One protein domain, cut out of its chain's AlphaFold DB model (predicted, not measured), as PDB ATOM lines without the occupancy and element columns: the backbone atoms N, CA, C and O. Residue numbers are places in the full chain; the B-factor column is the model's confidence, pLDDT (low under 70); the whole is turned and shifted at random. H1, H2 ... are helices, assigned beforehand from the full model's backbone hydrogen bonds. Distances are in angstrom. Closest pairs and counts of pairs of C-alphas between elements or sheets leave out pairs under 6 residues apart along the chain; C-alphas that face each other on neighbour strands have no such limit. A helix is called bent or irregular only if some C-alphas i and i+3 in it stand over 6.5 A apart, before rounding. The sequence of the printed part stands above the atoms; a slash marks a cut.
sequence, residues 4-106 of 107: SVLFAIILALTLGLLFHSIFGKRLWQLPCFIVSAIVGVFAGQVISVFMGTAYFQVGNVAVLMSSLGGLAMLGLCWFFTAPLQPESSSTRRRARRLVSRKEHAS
ATOM      1  N   SER A   4     170.985 212.746 156.259       80.25
ATOM      2  CA  SER A   4     169.973 213.475 155.490       80.25
ATOM      3  C   SER A   4     168.870 212.578 154.922       80.25
ATOM      4  O   SER A   4     167.705 212.966 154.921       80.25
ATOM      5  N   VAL A   5     169.214 211.368 154.474       80.31
ATOM      6  CA  VAL A   5     168.247 210.415 153.908       80.31
ATOM      7  C   VAL A   5     167.327 209.879 155.001       80.31
ATOM      8  O   VAL A   5     166.117 209.813 154.806       80.31
ATOM      9  N   LEU A   6     167.887 209.556 156.171       85.56
ATOM     10  CA  LEU A   6     167.099 209.118 157.325       85.56
ATOM     11  C   LEU A   6     166.126 210.211 157.773       85.56
ATOM     12  O   LEU A   6     164.949 209.931 157.977       85.56
ATOM     13  N   PHE A   7     166.597 211.457 157.856       84.88
ATOM     14  CA  PHE A   7     165.744 212.591 158.199       84.88
ATOM     15  C   PHE A   7     164.607 212.790 157.185       84.88
ATOM     16  O   PHE A   7     163.455 212.934 157.585       84.88
ATOM     17  N   ALA A   8     164.901 212.727 155.882       84.25
ATOM     18  CA  ALA A   8     163.891 212.848 154.832       84.25
ATOM     19  C   ALA A   8     162.835 211.729 154.897       84.25
ATOM     20  O   ALA A   8     161.647 211.996 154.737       84.25
ATOM     21  N   ILE A   9     163.244 210.488 155.181       86.19
ATOM     22  CA  ILE A   9     162.317 209.358 155.341       86.19
ATOM     23  C   ILE A   9     161.431 209.550 156.574       86.19
ATOM     24  O   ILE A   9     160.222 209.356 156.482       86.19
ATOM     25  N   ILE A  10     162.007 209.949 157.713       88.69
ATOM     26  CA  ILE A  10     161.237 210.225 158.934       88.69
ATOM     27  C   ILE A  10     160.223 211.337 158.661       88.69
ATOM     28  O   ILE A  10     159.046 211.162 158.959       88.69
ATOM     29  N   LEU A  11     160.647 212.428 158.020       86.56
ATOM     30  CA  LEU A  11     159.769 213.532 157.638       86.56
ATOM     31  C   LEU A  11     158.627 213.060 156.726       86.56
ATOM     32  O   LEU A  11     157.467 213.376 156.980       86.56
ATOM     33  N   ALA A  12     158.938 212.265 155.698       87.44
ATOM     34  CA  ALA A  12     157.943 211.700 154.791       87.44
ATOM     35  C   ALA A  12     156.940 210.797 155.521       87.44
ATOM     36  O   ALA A  12     155.739 210.894 155.280       87.44
ATOM     37  N   LEU A  13     157.408 209.954 156.445       87.94
ATOM     38  CA  LEU A  13     156.540 209.110 157.260       87.94
ATOM     39  C   LEU A  13     155.644 209.952 158.167       87.94
ATOM     40  O   LEU A  13     154.437 209.729 158.176       87.94
ATOM     41  N   THR A  14     156.195 210.939 158.879       88.56
ATOM     42  CA  THR A  14     155.418 211.837 159.742       88.56
ATOM     43  C   THR A  14     154.344 212.572 158.946       88.56
ATOM     44  O   THR A  14     153.188 212.583 159.363       88.56
ATOM     45  N   LEU A  15     154.686 213.122 157.776       87.06
ATOM     46  CA  LEU A  15     153.727 213.796 156.898       87.06
ATOM     47  C   LEU A  15     152.665 212.830 156.360       87.06
ATOM     48  O   LEU A  15     151.480 213.149 156.406       87.06
ATOM     49  N   GLY A  16     153.060 211.641 155.899       83.94
ATOM     50  CA  GLY A  16     152.135 210.630 155.384       83.94
ATOM     51  C   GLY A  16     151.163 210.110 156.448       83.94
ATOM     52  O   GLY A  16     149.967 209.996 156.187       83.94
ATOM     53  N   LEU A  17     151.653 209.856 157.665       86.00
ATOM     54  CA  LEU A  17     150.843 209.445 158.817       86.00
ATOM     55  C   LEU A  17     149.906 210.562 159.279       86.00
ATOM     56  O   LEU A  17     148.728 210.304 159.509       86.00
ATOM     57  N   LEU A  18     150.400 211.799 159.378       86.19
ATOM     58  CA  LEU A  18     149.592 212.948 159.780       86.19
ATOM     59  C   LEU A  18     148.480 213.218 158.760       86.19
ATOM     60  O   LEU A  18     147.317 213.369 159.130       86.19
ATOM     61  N   PHE A  19     148.814 213.196 157.469       83.50
ATOM     62  CA  PHE A  19     147.849 213.383 156.394       83.50
ATOM     63  C   PHE A  19     146.813 212.253 156.365       83.50
ATOM     64  O   PHE A  19     145.617 212.508 156.229       83.50
ATOM     65  N   HIS A  20     147.241 211.003 156.572       82.19
ATOM     66  CA  HIS A  20     146.324 209.878 156.729       82.19
ATOM     67  C   HIS A  20     145.437 210.019 157.974       82.19
ATOM     68  O   HIS A  20     144.261 209.686 157.920       82.19
ATOM     69  N   SER A  21     145.951 210.538 159.088       81.75
ATOM     70  CA  SER A  21     145.143 210.747 160.292       81.75
ATOM     71  C   SER A  21     144.049 211.799 160.093       81.75
ATOM     72  O   SER A  21     142.999 211.698 160.720       81.75
ATOM     73  N   ILE A  22     144.286 212.807 159.246       81.94
ATOM     74  CA  ILE A  22     143.331 213.896 158.985       81.94
ATOM     75  C   ILE A  22     142.340 213.514 157.871       81.94
ATOM     76  O   ILE A  22     141.146 213.785 157.982       81.94
ATOM     77  N   PHE A  23     142.817 212.870 156.801       77.38
ATOM     78  CA  PHE A  23     142.042 212.632 155.574       77.38
ATOM     79  C   PHE A  23     141.806 211.154 155.236       77.38
ATOM     80  O   PHE A  23     141.006 210.832 154.352       77.38
ATOM     81  N   GLY A  24     142.508 210.242 155.901       70.31
ATOM     82  CA  GLY A  24     142.443 208.809 155.656       70.31
ATOM     83  C   GLY A  24     141.155 208.206 156.198       70.31
ATOM     84  O   GLY A  24     140.855 208.277 157.385       70.31
ATOM     85  N   LYS A  25     140.387 207.566 155.313       70.25
ATOM     86  CA  LYS A  25     139.162 206.840 155.689       70.25
ATOM     87  C   LYS A  25     139.357 205.323 155.717       70.25
ATOM     88  O   LYS A  25     138.512 204.608 156.251       70.25
ATOM     89  N   ARG A  26     140.434 204.804 155.109       69.00
ATOM     90  CA  ARG A  26     140.717 203.361 154.995       69.00
ATOM     91  C   ARG A  26     142.192 203.052 155.207       69.00
ATOM     92  O   ARG A  26     143.029 203.609 154.508       69.00
ATOM     93  N   LEU A  27     142.483 202.042 156.030       76.31
ATOM     94  CA  LEU A  27     143.835 201.509 156.268       76.31
ATOM     95  C   LEU A  27     144.588 201.122 154.979       76.31
ATOM     96  O   LEU A  27     145.805 201.238 154.920       76.31
ATOM     97  N   TRP A  28     143.881 200.725 153.915       75.00
ATOM     98  CA  TRP A  28     144.485 200.407 152.611       75.00
ATOM     99  C   TRP A  28     145.072 201.613 151.866       75.00
ATOM    100  O   TRP A  28     145.916 201.432 150.998       75.00
ATOM    101  N   GLN A  29     144.654 202.839 152.191       75.50
ATOM    102  CA  GLN A  29     145.207 204.053 151.577       75.50
ATOM    103  C   GLN A  29     146.564 204.438 152.183       75.50
ATOM    104  O   GLN A  29     147.301 205.229 151.605       75.50
ATOM    105  N   LEU A  30     146.899 203.878 153.346       79.94
ATOM    106  CA  LEU A  30     148.110 204.172 154.104       79.94
ATOM    107  C   LEU A  30     149.404 203.923 153.299       79.94
ATOM    108  O   LEU A  30     150.216 204.845 153.227       79.94
ATOM    109  N   PRO A  31     149.601 202.778 152.607       83.38
ATOM    110  CA  PRO A  31     150.767 202.598 151.738       83.38
ATOM    111  C   PRO A  31     150.825 203.610 150.583       83.38
ATOM    112  O   PRO A  31     151.907 204.101 150.272       83.38
ATOM    113  N   CYS A  32     149.692 203.993 149.982       82.81
ATOM    114  CA  CYS A  32     149.664 205.015 148.925       82.81
ATOM    115  C   CYS A  32     150.085 206.396 149.449       82.81
ATOM    116  O   CYS A  32     150.863 207.094 148.794       82.81
ATOM    117  N   PHE A  33     149.626 206.777 150.645       83.81
ATOM    118  CA  PHE A  33     150.040 208.022 151.297       83.81
ATOM    119  C   PHE A  33     151.522 208.012 151.677       83.81
ATOM    120  O   PHE A  33     152.203 209.012 151.487       83.81
ATOM    121  N   ILE A  34     152.060 206.881 152.143       84.75
ATOM    122  CA  ILE A  34     153.492 206.766 152.451       84.75
ATOM    123  C   ILE A  34     154.339 206.895 151.182       84.75
ATOM    124  O   ILE A  34     155.287 207.676 151.158       84.75
ATOM    125  N   VAL A  35     153.993 206.170 150.113       88.62
ATOM    126  CA  VAL A  35     154.749 206.226 148.851       88.62
ATOM    127  C   VAL A  35     154.694 207.630 148.252       88.62
ATOM    128  O   VAL A  35     155.732 208.173 147.888       88.62
ATOM    129  N   SER A  36     153.514 208.254 148.202       88.44
ATOM    130  CA  SER A  36     153.381 209.627 147.694       88.44
ATOM    131  C   SER A  36     154.127 210.650 148.552       88.44
ATOM    132  O   SER A  36     154.775 211.529 147.986       88.44
ATOM    133  N   ALA A  37     154.125 210.514 149.883       88.31
ATOM    134  CA  ALA A  37     154.908 211.374 150.768       88.31
ATOM    135  C   ALA A  37     156.414 211.245 150.508       88.31
ATOM    136  O   ALA A  37     157.094 212.260 150.390       88.31
ATOM    137  N   ILE A  38     156.934 210.020 150.366       88.94
ATOM    138  CA  ILE A  38     158.351 209.786 150.049       88.94
ATOM    139  C   ILE A  38     158.689 210.425 148.699       88.94
ATOM    140  O   ILE A  38     159.622 211.220 148.614       88.94
ATOM    141  N   VAL A  39     157.907 210.135 147.656       91.62
ATOM    142  CA  VAL A  39     158.132 210.685 146.310       91.62
ATOM    143  C   VAL A  39     158.101 212.214 146.329       91.62
ATOM    144  O   VAL A  39     158.996 212.846 145.775       91.62
ATOM    145  N   GLY A  40     157.120 212.816 147.003       89.12
ATOM    146  CA  GLY A  40     156.988 214.266 147.104       89.12
ATOM    147  C   GLY A  40     158.132 214.928 147.873       89.12
ATOM    148  O   GLY A  40     158.665 215.940 147.423       89.12
ATOM    149  N   VAL A  41     158.554 214.344 148.998       88.06
ATOM    150  CA  VAL A  41     159.674 214.846 149.809       88.06
ATOM    151  C   VAL A  41     160.979 214.819 149.017       88.06
ATOM    152  O   VAL A  41     161.695 215.819 148.976       88.06
ATOM    153  N   PHE A  42     161.269 213.713 148.328       88.25
ATOM    154  CA  PHE A  42     162.462 213.612 147.487       88.25
ATOM    155  C   PHE A  42     162.398 214.542 146.270       88.25
ATOM    156  O   PHE A  42     163.394 215.191 145.955       88.25
ATOM    157  N   ALA A  43     161.240 214.664 145.618       88.69
ATOM    158  CA  ALA A  43     161.062 215.601 144.511       88.69
ATOM    159  C   ALA A  43     161.297 217.054 144.956       88.69
ATOM    160  O   ALA A  43     162.034 217.786 144.299       88.69
ATOM    161  N   GLY A  44     160.745 217.454 146.105       85.00
ATOM    162  CA  GLY A  44     160.956 218.782 146.687       85.00
ATOM    163  C   GLY A  44     162.420 219.056 147.033       85.00
ATOM    164  O   GLY A  44     162.932 220.143 146.759       85.00
ATOM    165  N   GLN A  45     163.130 218.053 147.555       84.44
ATOM    166  CA  GLN A  45     164.567 218.143 147.809       84.44
ATOM    167  C   GLN A  45     165.361 218.368 146.514       84.44
ATOM    168  O   GLN A  45     166.218 219.249 146.468       84.44
ATOM    169  N   VAL A  46     165.065 217.610 145.453       86.19
ATOM    170  CA  VAL A  46     165.725 217.758 144.145       86.19
ATOM    171  C   VAL A  46     165.470 219.150 143.565       86.19
ATOM    172  O   VAL A  46     166.414 219.826 143.166       86.19
ATOM    173  N   ILE A  47     164.220 219.624 143.596       85.44
ATOM    174  CA  ILE A  47     163.850 220.967 143.127       85.44
ATOM    175  C   ILE A  47     164.611 222.049 143.902       85.44
ATOM    176  O   ILE A  47     165.117 222.992 143.299       85.44
ATOM    177  N   SER A  48     164.761 221.900 145.220       84.00
ATOM    178  CA  SER A  48     165.512 222.866 146.027       84.00
ATOM    179  C   SER A  48     166.995 222.929 145.671       84.00
ATOM    180  O   SER A  48     167.582 224.008 145.746       84.00
ATOM    181  N   VAL A  49     167.602 221.793 145.315       82.69
ATOM    182  CA  VAL A  49     168.995 221.751 144.845       82.69
ATOM    183  C   VAL A  49     169.113 222.493 143.514       82.69
ATOM    184  O   VAL A  49     170.030 223.293 143.350       82.69
ATOM    185  N   PHE A  50     168.156 222.306 142.601       82.81
ATOM    186  CA  PHE A  50     168.132 223.007 141.314       82.81
ATOM    187  C   PHE A  50     167.884 224.515 141.436       82.81
ATOM    188  O   PHE A  50     168.503 225.289 140.714       82.81
ATOM    189  N   MET A  51     167.003 224.949 142.342       81.12
ATOM    190  CA  MET A  51     166.719 226.376 142.544       81.12
ATOM    191  C   MET A  51     167.798 227.096 143.371       81.12
ATOM    192  O   MET A  51     167.724 228.313 143.525       81.12
ATOM    193  N   GLY A  52     168.776 226.374 143.932       74.31
ATOM    194  CA  GLY A  52     169.812 226.954 144.793       74.31
ATOM    195  C   GLY A  52     169.256 227.599 146.069       74.31
ATOM    196  O   GLY A  52     169.905 228.443 146.683       74.31
ATOM    197  N   THR A  53     168.032 227.247 146.472       65.44
ATOM    198  CA  THR A  53     167.338 227.903 147.582       65.44
ATOM    199  C   THR A  53     167.829 227.361 148.922       65.44
ATOM    200  O   THR A  53     167.587 226.199 149.261       65.44
ATOM    201  N   ALA A  54     168.492 228.218 149.708       62.00
ATOM    202  CA  ALA A  54     169.044 227.883 151.028       62.00
ATOM    203  C   ALA A  54     168.183 228.337 152.220       62.00
ATOM    204  O   ALA A  54     168.566 228.137 153.369       62.00
ATOM    205  N   TYR A  55     167.010 228.924 151.967       56.03
ATOM    206  CA  TYR A  55     166.257 229.679 152.975       56.03
ATOM    207  C   TYR A  55     165.854 228.884 154.233       56.03
ATOM    208  O   TYR A  55     165.724 229.487 155.291       56.03
ATOM    209  N   PHE A  56     165.691 227.556 154.153       62.91
ATOM    210  CA  PHE A  56     165.404 226.681 155.304       62.91
ATOM    211  C   PHE A  56     166.031 225.293 155.102       62.91
ATOM    212  O   PHE A  56     165.350 224.314 154.771       62.91
ATOM    213  N   GLN A  57     167.354 225.222 155.261       72.31
ATOM    214  CA  GLN A  57     168.115 223.974 155.198       72.31
ATOM    215  C   GLN A  57     168.554 223.530 156.596       72.31
ATOM    216  O   GLN A  57     169.134 224.304 157.353       72.31
ATOM    217  N   VAL A  58     168.299 222.266 156.934       70.62
ATOM    218  CA  VAL A  58     168.891 221.615 158.108       70.62
ATOM    219  C   VAL A  58     169.998 220.700 157.600       70.62
ATOM    220  O   VAL A  58     169.740 219.656 156.991       70.62
ATOM    221  N   GLY A  59     171.247 221.132 157.781       72.06
ATOM    222  CA  GLY A  59     172.410 220.489 157.173       72.06
ATOM    223  C   GLY A  59     172.374 220.612 155.648       72.06
ATOM    224  O   GLY A  59     172.671 221.669 155.114       72.06
ATOM    225  N   ASN A  60     171.994 219.528 154.963       70.38
ATOM    226  CA  ASN A  60     171.874 219.458 153.497       70.38
ATOM    227  C   ASN A  60     170.424 219.219 153.024       70.38
ATOM    228  O   ASN A  60     170.174 219.002 151.840       70.38
ATOM    229  N   VAL A  61     169.452 219.174 153.941       66.88
ATOM    230  CA  VAL A  61     168.047 218.903 153.602       66.88
ATOM    231  C   VAL A  61     167.267 220.207 153.604       66.88
ATOM    232  O   VAL A  61     167.161 220.865 154.638       66.88
ATOM    233  N   ALA A  62     166.693 220.565 152.459       80.31
ATOM    234  CA  ALA A  62     165.792 221.695 152.311       80.31
ATOM    235  C   ALA A  62     164.418 221.323 152.866       80.31
ATOM    236  O   ALA A  62     163.534 220.858 152.142       80.31
ATOM    237  N   VAL A  63     164.253 221.499 154.177       78.88
ATOM    238  CA  VAL A  63     163.070 221.053 154.925       78.88
ATOM    239  C   VAL A  63     161.801 221.681 154.367       78.88
ATOM    240  O   VAL A  63     160.795 220.994 154.209       78.88
ATOM    241  N   LEU A  64     161.862 222.967 154.016       82.69
ATOM    242  CA  LEU A  64     160.712 223.697 153.497       82.69
ATOM    243  C   LEU A  64     160.249 223.139 152.146       82.69
ATOM    244  O   LEU A  64     159.092 222.749 152.012       82.69
ATOM    245  N   MET A  65     161.156 223.038 151.169       83.06
ATOM    246  CA  MET A  65     160.819 222.545 149.827       83.06
ATOM    247  C   MET A  65     160.464 221.064 149.821       83.06
ATOM    248  O   MET A  65     159.537 220.657 149.128       83.06
ATOM    249  N   SER A  66     161.145 220.268 150.641       83.56
ATOM    250  CA  SER A  66     160.813 218.859 150.840       83.56
ATOM    251  C   SER A  66     159.416 218.695 151.437       83.56
ATOM    252  O   SER A  66     158.628 217.884 150.957       83.56
ATOM    253  N   SER A  67     159.061 219.502 152.442       83.62
ATOM    254  CA  SER A  67     157.717 219.471 153.029       83.62
ATOM    255  C   SER A  67     156.660 219.921 152.024       83.62
ATOM    256  O   SER A  67     155.625 219.271 151.917       83.62
ATOM    257  N   LEU A  68     156.932 220.979 151.245       87.81
ATOM    258  CA  LEU A  68     156.037 221.449 150.182       87.81
ATOM    259  C   LEU A  68     155.813 220.375 149.116       87.81
ATOM    260  O   LEU A  68     154.672 220.112 148.749       87.81
ATOM    261  N   GLY A  69     156.885 219.732 148.646       86.81
ATOM    262  CA  GLY A  69     156.804 218.644 147.675       86.81
ATOM    263  C   GLY A  69     156.024 217.450 148.226       86.81
ATOM    264  O   GLY A  69     155.153 216.912 147.544       86.81
ATOM    265  N   GLY A  70     156.270 217.083 149.488       86.44
ATOM    266  CA  GLY A  70     155.524 216.048 150.204       86.44
ATOM    267  C   GLY A  70     154.030 216.360 150.296       86.44
ATOM    268  O   GLY A  70     153.207 215.534 149.912       86.44
ATOM    269  N   LEU A  71     153.677 217.566 150.748       87.75
ATOM    270  CA  LEU A  71     152.295 218.045 150.862       87.75
ATOM    271  C   LEU A  71     151.590 218.120 149.507       87.75
ATOM    272  O   LEU A  71     150.446 217.684 149.398       87.75
ATOM    273  N   ALA A  72     152.264 218.625 148.472       89.38
ATOM    274  CA  ALA A  72     151.716 218.699 147.124       89.38
ATOM    275  C   ALA A  72     151.396 217.302 146.580       89.38
ATOM    276  O   ALA A  72     150.310 217.075 146.045       89.38
ATOM    277  N   MET A  73     152.307 216.344 146.772       88.50
ATOM    278  CA  MET A  73     152.131 214.992 146.249       88.50
ATOM    279  C   MET A  73     151.128 214.167 147.059       88.50
ATOM    280  O   MET A  73     150.352 213.404 146.481       88.50
ATOM    281  N   LEU A  74     151.069 214.374 148.377       85.75
ATOM    282  CA  LEU A  74     150.000 213.862 149.237       85.75
ATOM    283  C   LEU A  74     148.637 214.429 148.833       85.75
ATOM    284  O   LEU A  74     147.679 213.671 148.706       85.75
ATOM    285  N   GLY A  75     148.555 215.738 148.582       84.88
ATOM    286  CA  GLY A  75     147.345 216.405 148.109       84.88
ATOM    287  C   GLY A  75     146.886 215.878 146.751       84.88
ATOM    288  O   GLY A  75     145.701 215.609 146.569       84.88
ATOM    289  N   LEU A  76     147.820 215.639 145.825       86.38
ATOM    290  CA  LEU A  76     147.527 215.042 144.523       86.38
ATOM    291  C   LEU A  76     147.033 213.598 144.670       86.38
ATOM    292  O   LEU A  76     146.000 213.231 144.113       86.38
ATOM    293  N   CYS A  77     147.730 212.784 145.467       84.25
ATOM    294  CA  CYS A  77     147.330 211.408 145.752       84.25
ATOM    295  C   CYS A  77     145.940 211.361 146.400       84.25
ATOM    296  O   CYS A  77     145.092 210.558 146.011       84.25
ATOM    297  N   TRP A  78     145.673 212.267 147.339       79.88
ATOM    298  CA  TRP A  78     144.366 212.425 147.959       79.88
ATOM    299  C   TRP A  78     143.288 212.801 146.945       79.88
ATOM    300  O   TRP A  78     142.254 212.138 146.904       79.88
ATOM    301  N   PHE A  79     143.544 213.798 146.096       81.50
ATOM    302  CA  PHE A  79     142.614 214.244 145.060       81.50
ATOM    303  C   PHE A  79     142.220 213.094 144.122       81.50
ATOM    304  O   PHE A  79     141.038 212.880 143.863       81.50
ATOM    305  N   PHE A  80     143.191 212.280 143.697       79.69
ATOM    306  CA  PHE A  80     142.936 211.096 142.871       79.69
ATOM    307  C   PHE A  80     142.229 209.955 143.613       79.69
ATOM    308  O   PHE A  80     141.497 209.183 142.999       79.69
ATOM    309  N   THR A  81     142.430 209.828 144.926       70.19
ATOM    310  CA  THR A  81     141.850 208.730 145.718       70.19
ATOM    311  C   THR A  81     140.466 209.081 146.289       70.19
ATOM    312  O   THR A  81     139.699 208.186 146.649       70.19
ATOM    313  N   ALA A  82     140.097 210.366 146.339       64.75
ATOM    314  CA  ALA A  82     138.816 210.858 146.850       64.75
ATOM    315  C   ALA A  82     137.546 210.274 146.174       64.75
ATOM    316  O   ALA A  82     136.573 210.051 146.904       64.75
ATOM    317  N   PRO A  83     137.498 209.962 144.858       56.16
ATOM    318  CA  PRO A  83     136.292 209.405 144.234       56.16
ATOM    319  C   PRO A  83     136.124 207.878 144.384       56.16
ATOM    320  O   PRO A  83     135.070 207.344 144.045       56.16
ATOM    321  N   LEU A  84     137.100 207.143 144.930       52.59
ATOM    322  CA  LEU A  84     137.004 205.685 145.092       52.59
ATOM    323  C   LEU A  84     136.290 205.316 146.403       52.59
ATOM    324  O   LEU A  84     136.889 204.811 147.355       52.59
ATOM    325  N   GLN A  85     134.972 205.530 146.445       57.34
ATOM    326  CA  GLN A  85     134.075 204.903 147.422       57.34
ATOM    327  C   GLN A  85     133.420 203.633 146.843       57.34
ATOM    328  O   GLN A  85     132.259 203.678 146.453       57.34
ATOM    329  N   PRO A  86     134.074 202.455 146.824       51.44
ATOM    330  CA  PRO A  86     133.334 201.211 146.711       51.44
ATOM    331  C   PRO A  86     132.899 200.779 148.109       51.44
ATOM    332  O   PRO A  86     133.715 200.483 148.984       51.44
ATOM    333  N   GLU A  87     131.593 200.807 148.310       55.91
ATOM    334  CA  GLU A  87     130.784 200.367 149.442       55.91
ATOM    335  C   GLU A  87     131.014 198.880 149.835       55.91
ATOM    336  O   GLU A  87     130.125 198.051 149.720       55.91
ATOM    337  N   SER A  88     132.216 198.474 150.273       57.12
ATOM    338  CA  SER A  88     132.514 197.040 150.491       57.12
ATOM    339  C   SER A  88     132.360 196.532 151.934       57.12
ATOM    340  O   SER A  88     132.433 195.325 152.172       57.12
ATOM    341  N   SER A  89     132.117 197.401 152.921       57.72
ATOM    342  CA  SER A  89     132.008 196.996 154.336       57.72
ATOM    343  C   SER A  89     130.567 196.833 154.846       57.72
ATOM    344  O   SER A  89     130.339 196.105 155.818       57.72
ATOM    345  N   SER A  90     129.578 197.434 154.182       59.59
ATOM    346  CA  SER A  90     128.149 197.312 154.515       59.59
ATOM    347  C   SER A  90     127.592 195.930 154.150       59.59
ATOM    348  O   SER A  90     126.870 195.325 154.947       59.59
ATOM    349  N   THR A  91     127.995 195.371 153.005       62.44
ATOM    350  CA  THR A  91     127.481 194.094 152.485       62.44
ATOM    351  C   THR A  91     127.821 192.913 153.392       62.44
ATOM    352  O   THR A  91     126.965 192.071 153.656       62.44
ATOM    353  N   ARG A  92     129.024 192.883 153.989       62.84
ATOM    354  CA  ARG A  92     129.435 191.799 154.905       62.84
ATOM    355  C   ARG A  92     128.679 191.828 156.238       62.84
ATOM    356  O   ARG A  92     128.328 190.776 156.772       62.84
ATOM    357  N   ARG A  93     128.389 193.025 156.768       64.19
ATOM    358  CA  ARG A  93     127.566 193.192 157.982       64.19
ATOM    359  C   ARG A  93     126.089 192.904 157.710       64.19
ATOM    360  O   ARG A  93     125.442 192.280 158.549       64.19
ATOM    361  N   ARG A  94     125.564 193.306 156.548       64.88
ATOM    362  CA  ARG A  94     124.174 193.033 156.152       64.88
ATOM    363  C   ARG A  94     123.941 191.541 155.909       64.88
ATOM    364  O   ARG A  94     122.962 191.009 156.418       64.88
ATOM    365  N   ALA A  95     124.877 190.857 155.250       66.75
ATOM    366  CA  ALA A  95     124.828 189.407 155.065       66.75
ATOM    367  C   ALA A  95     124.793 188.658 156.409       66.75
ATOM    368  O   ALA A  95     123.928 187.809 156.609       66.75
ATOM    369  N   ARG A  96     125.642 189.033 157.379       70.62
ATOM    370  CA  ARG A  96     125.613 188.424 158.725       70.62
ATOM    371  C   ARG A  96     124.298 188.657 159.472       70.62
ATOM    372  O   ARG A  96     123.802 187.741 160.118       70.62
ATOM    373  N   ARG A  97     123.710 189.856 159.376       70.88
ATOM    374  CA  ARG A  97     122.416 190.154 160.020       70.88
ATOM    375  C   ARG A  97     121.259 189.365 159.407       70.88
ATOM    376  O   ARG A  97     120.358 188.960 160.129       70.88
ATOM    377  N   LEU A  98     121.285 189.138 158.095       73.50
ATOM    378  CA  LEU A  98     120.258 188.349 157.414       73.50
ATOM    379  C   LEU A  98     120.341 186.860 157.771       73.50
ATOM    380  O   LEU A  98     119.298 186.229 157.911       73.50
ATOM    381  N   VAL A  99     121.549 186.321 157.970       74.00
ATOM    382  CA  VAL A  99     121.743 184.939 158.440       74.00
ATOM    383  C   VAL A  99     121.196 184.769 159.861       74.00
ATOM    384  O   VAL A  99     120.338 183.923 160.074       74.00
ATOM    385  N   SER A 100     121.570 185.645 160.797       73.69
ATOM    386  CA  SER A 100     121.078 185.584 162.185       73.69
ATOM    387  C   SER A 100     119.557 185.783 162.299       73.69
ATOM    388  O   SER A 100     118.907 185.144 163.121       73.69
ATOM    389  N   ARG A 101     118.945 186.613 161.441       72.00
ATOM    390  CA  ARG A 101     117.484 186.802 161.439       72.00
ATOM    391  C   ARG A 101     116.725 185.571 160.930       72.00
ATOM    392  O   ARG A 101     115.601 185.351 161.367       72.00
ATOM    393  N   LYS A 102     117.309 184.788 160.017       68.19
ATOM    394  CA  LYS A 102     116.697 183.537 159.545       68.19
ATOM    395  C   LYS A 102     116.694 182.457 160.627       68.19
ATOM    396  O   LYS A 102     115.719 181.723 160.709       68.19
ATOM    397  N   GLU A 103     117.717 182.402 161.476       64.81
ATOM    398  CA  GLU A 103     117.780 181.419 162.570       64.81
ATOM    399  C   GLU A 103     116.716 181.665 163.649       64.81
ATOM    400  O   GLU A 103     116.159 180.714 164.181       64.81
ATOM    401  N   HIS A 104     116.348 182.923 163.909       63.62
ATOM    402  CA  HIS A 104     115.285 183.256 164.867       63.62
ATOM    403  C   HIS A 104     113.857 183.165 164.309       63.62
ATOM    404  O   HIS A 104     112.912 183.206 165.085       63.62
ATOM    405  N   ALA A 105     113.678 183.083 162.990       63.41
ATOM    406  CA  ALA A 105     112.354 182.997 162.365       63.41
ATOM    407  C   ALA A 105     111.896 181.550 162.100       63.41
ATOM    408  O   ALA A 105     110.811 181.350 161.563       63.41
ATOM    409  N   SER A 106     112.740 180.564 162.417       57.66
ATOM    410  CA  SER A 106     112.509 179.144 162.126       57.66
ATOM    411  C   SER A 106     112.441 178.263 163.383       57.66
ATOM    412  O   SER A 106     112.409 177.041 163.246       57.66
TER     413      SER A 106
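What this domain is: This is residues 4 to 106 of the 107 residues of an uncharacterized protein of Sphaerobacteraceae bacterium (UniProt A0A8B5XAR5). Three helices, H1, H2 and H3, pack together at crossed angles into a small body, their centres making a triangle, and an arm that ends in a fourth helix, H4, sticks out from one end. H2 and H3 fold back on each other as a helical hairpin with H1 packed on both, the unnamed link of residues 51 to 62 lies at the end of the body away from the arm, and residues 86 to 106 are the arm that makes much of the length. You have 103 residues with four named helices, in the order H1, H2, H3, H4 along the chain, and no named strand: the class is all helix. The whole is extended, with a radius of gyration of the C-alphas of 20.6 A and spans of 76 by 24 by 16 A.

Where its parts are: Start with the longest helix, H2, residues 27 to 50: find C-alpha 27 at (143.835, 201.509, 156.268), from which it runs 35.7 A to C-alpha 50 at (168.132, 223.007, 141.314). H2 is irregular, but only just: C-alphas 28 and 31 are 6.7 A apart, and its line is a rough one. After it in the chain comes H3, residues 63 to 81, 26.2 A long. Before it is H1, residues 4 to 23, 27.9 A long, beginning at C-alpha 4 at (169.973, 213.475, 155.490). Last is H4, residues 90 to 104, 21.7 A long, ending at C-alpha 104 at (115.285, 183.256, 164.867).

How they stand to each other: Look first at the hairpin of H2 and H3, which touch closest at the C-alphas of Gly 40 and Gly 70, 3.9 A apart. They run opposite ways at a steep tilt of 40 degrees. H1 touches H2, closest at the C-alphas of Gly 16 and Ile 34, 5.0 A apart; these two run opposite ways at a steep tilt of 46 degrees. H1 also touches H3, closest at the C-alphas of Ala 12 and Gly 70, 6.8 A apart; here the tilt is a steep 40 degrees, the same way. H4 is apart from H1, H2 and H3. In H1, H3 and H4 every O i to N i+4 pair is within hydrogen-bond range; in H2 it is 18 of 20.

The domain as a whole: The two C-alphas farthest apart are those of Gly 52 and Ser 106, 76.6 A. Residues 86 to 106, of which 90 to 104 belong to H4, stand free, and the body without them spans 42 by 21 by 16 A. The printed part has no cut. The link from H1 to H2 is tight, that from H3 to H4 short, and that from H2 to H3 long; within the long one, residues 57 to 58 pair antiparallel with residues 61 to 62. The mean pLDDT of the printed part is 77.1, and you will find values under 70 at residue 26, residues 53 to 56, residue 61, residues 82 to 95 and residues 102 to 106.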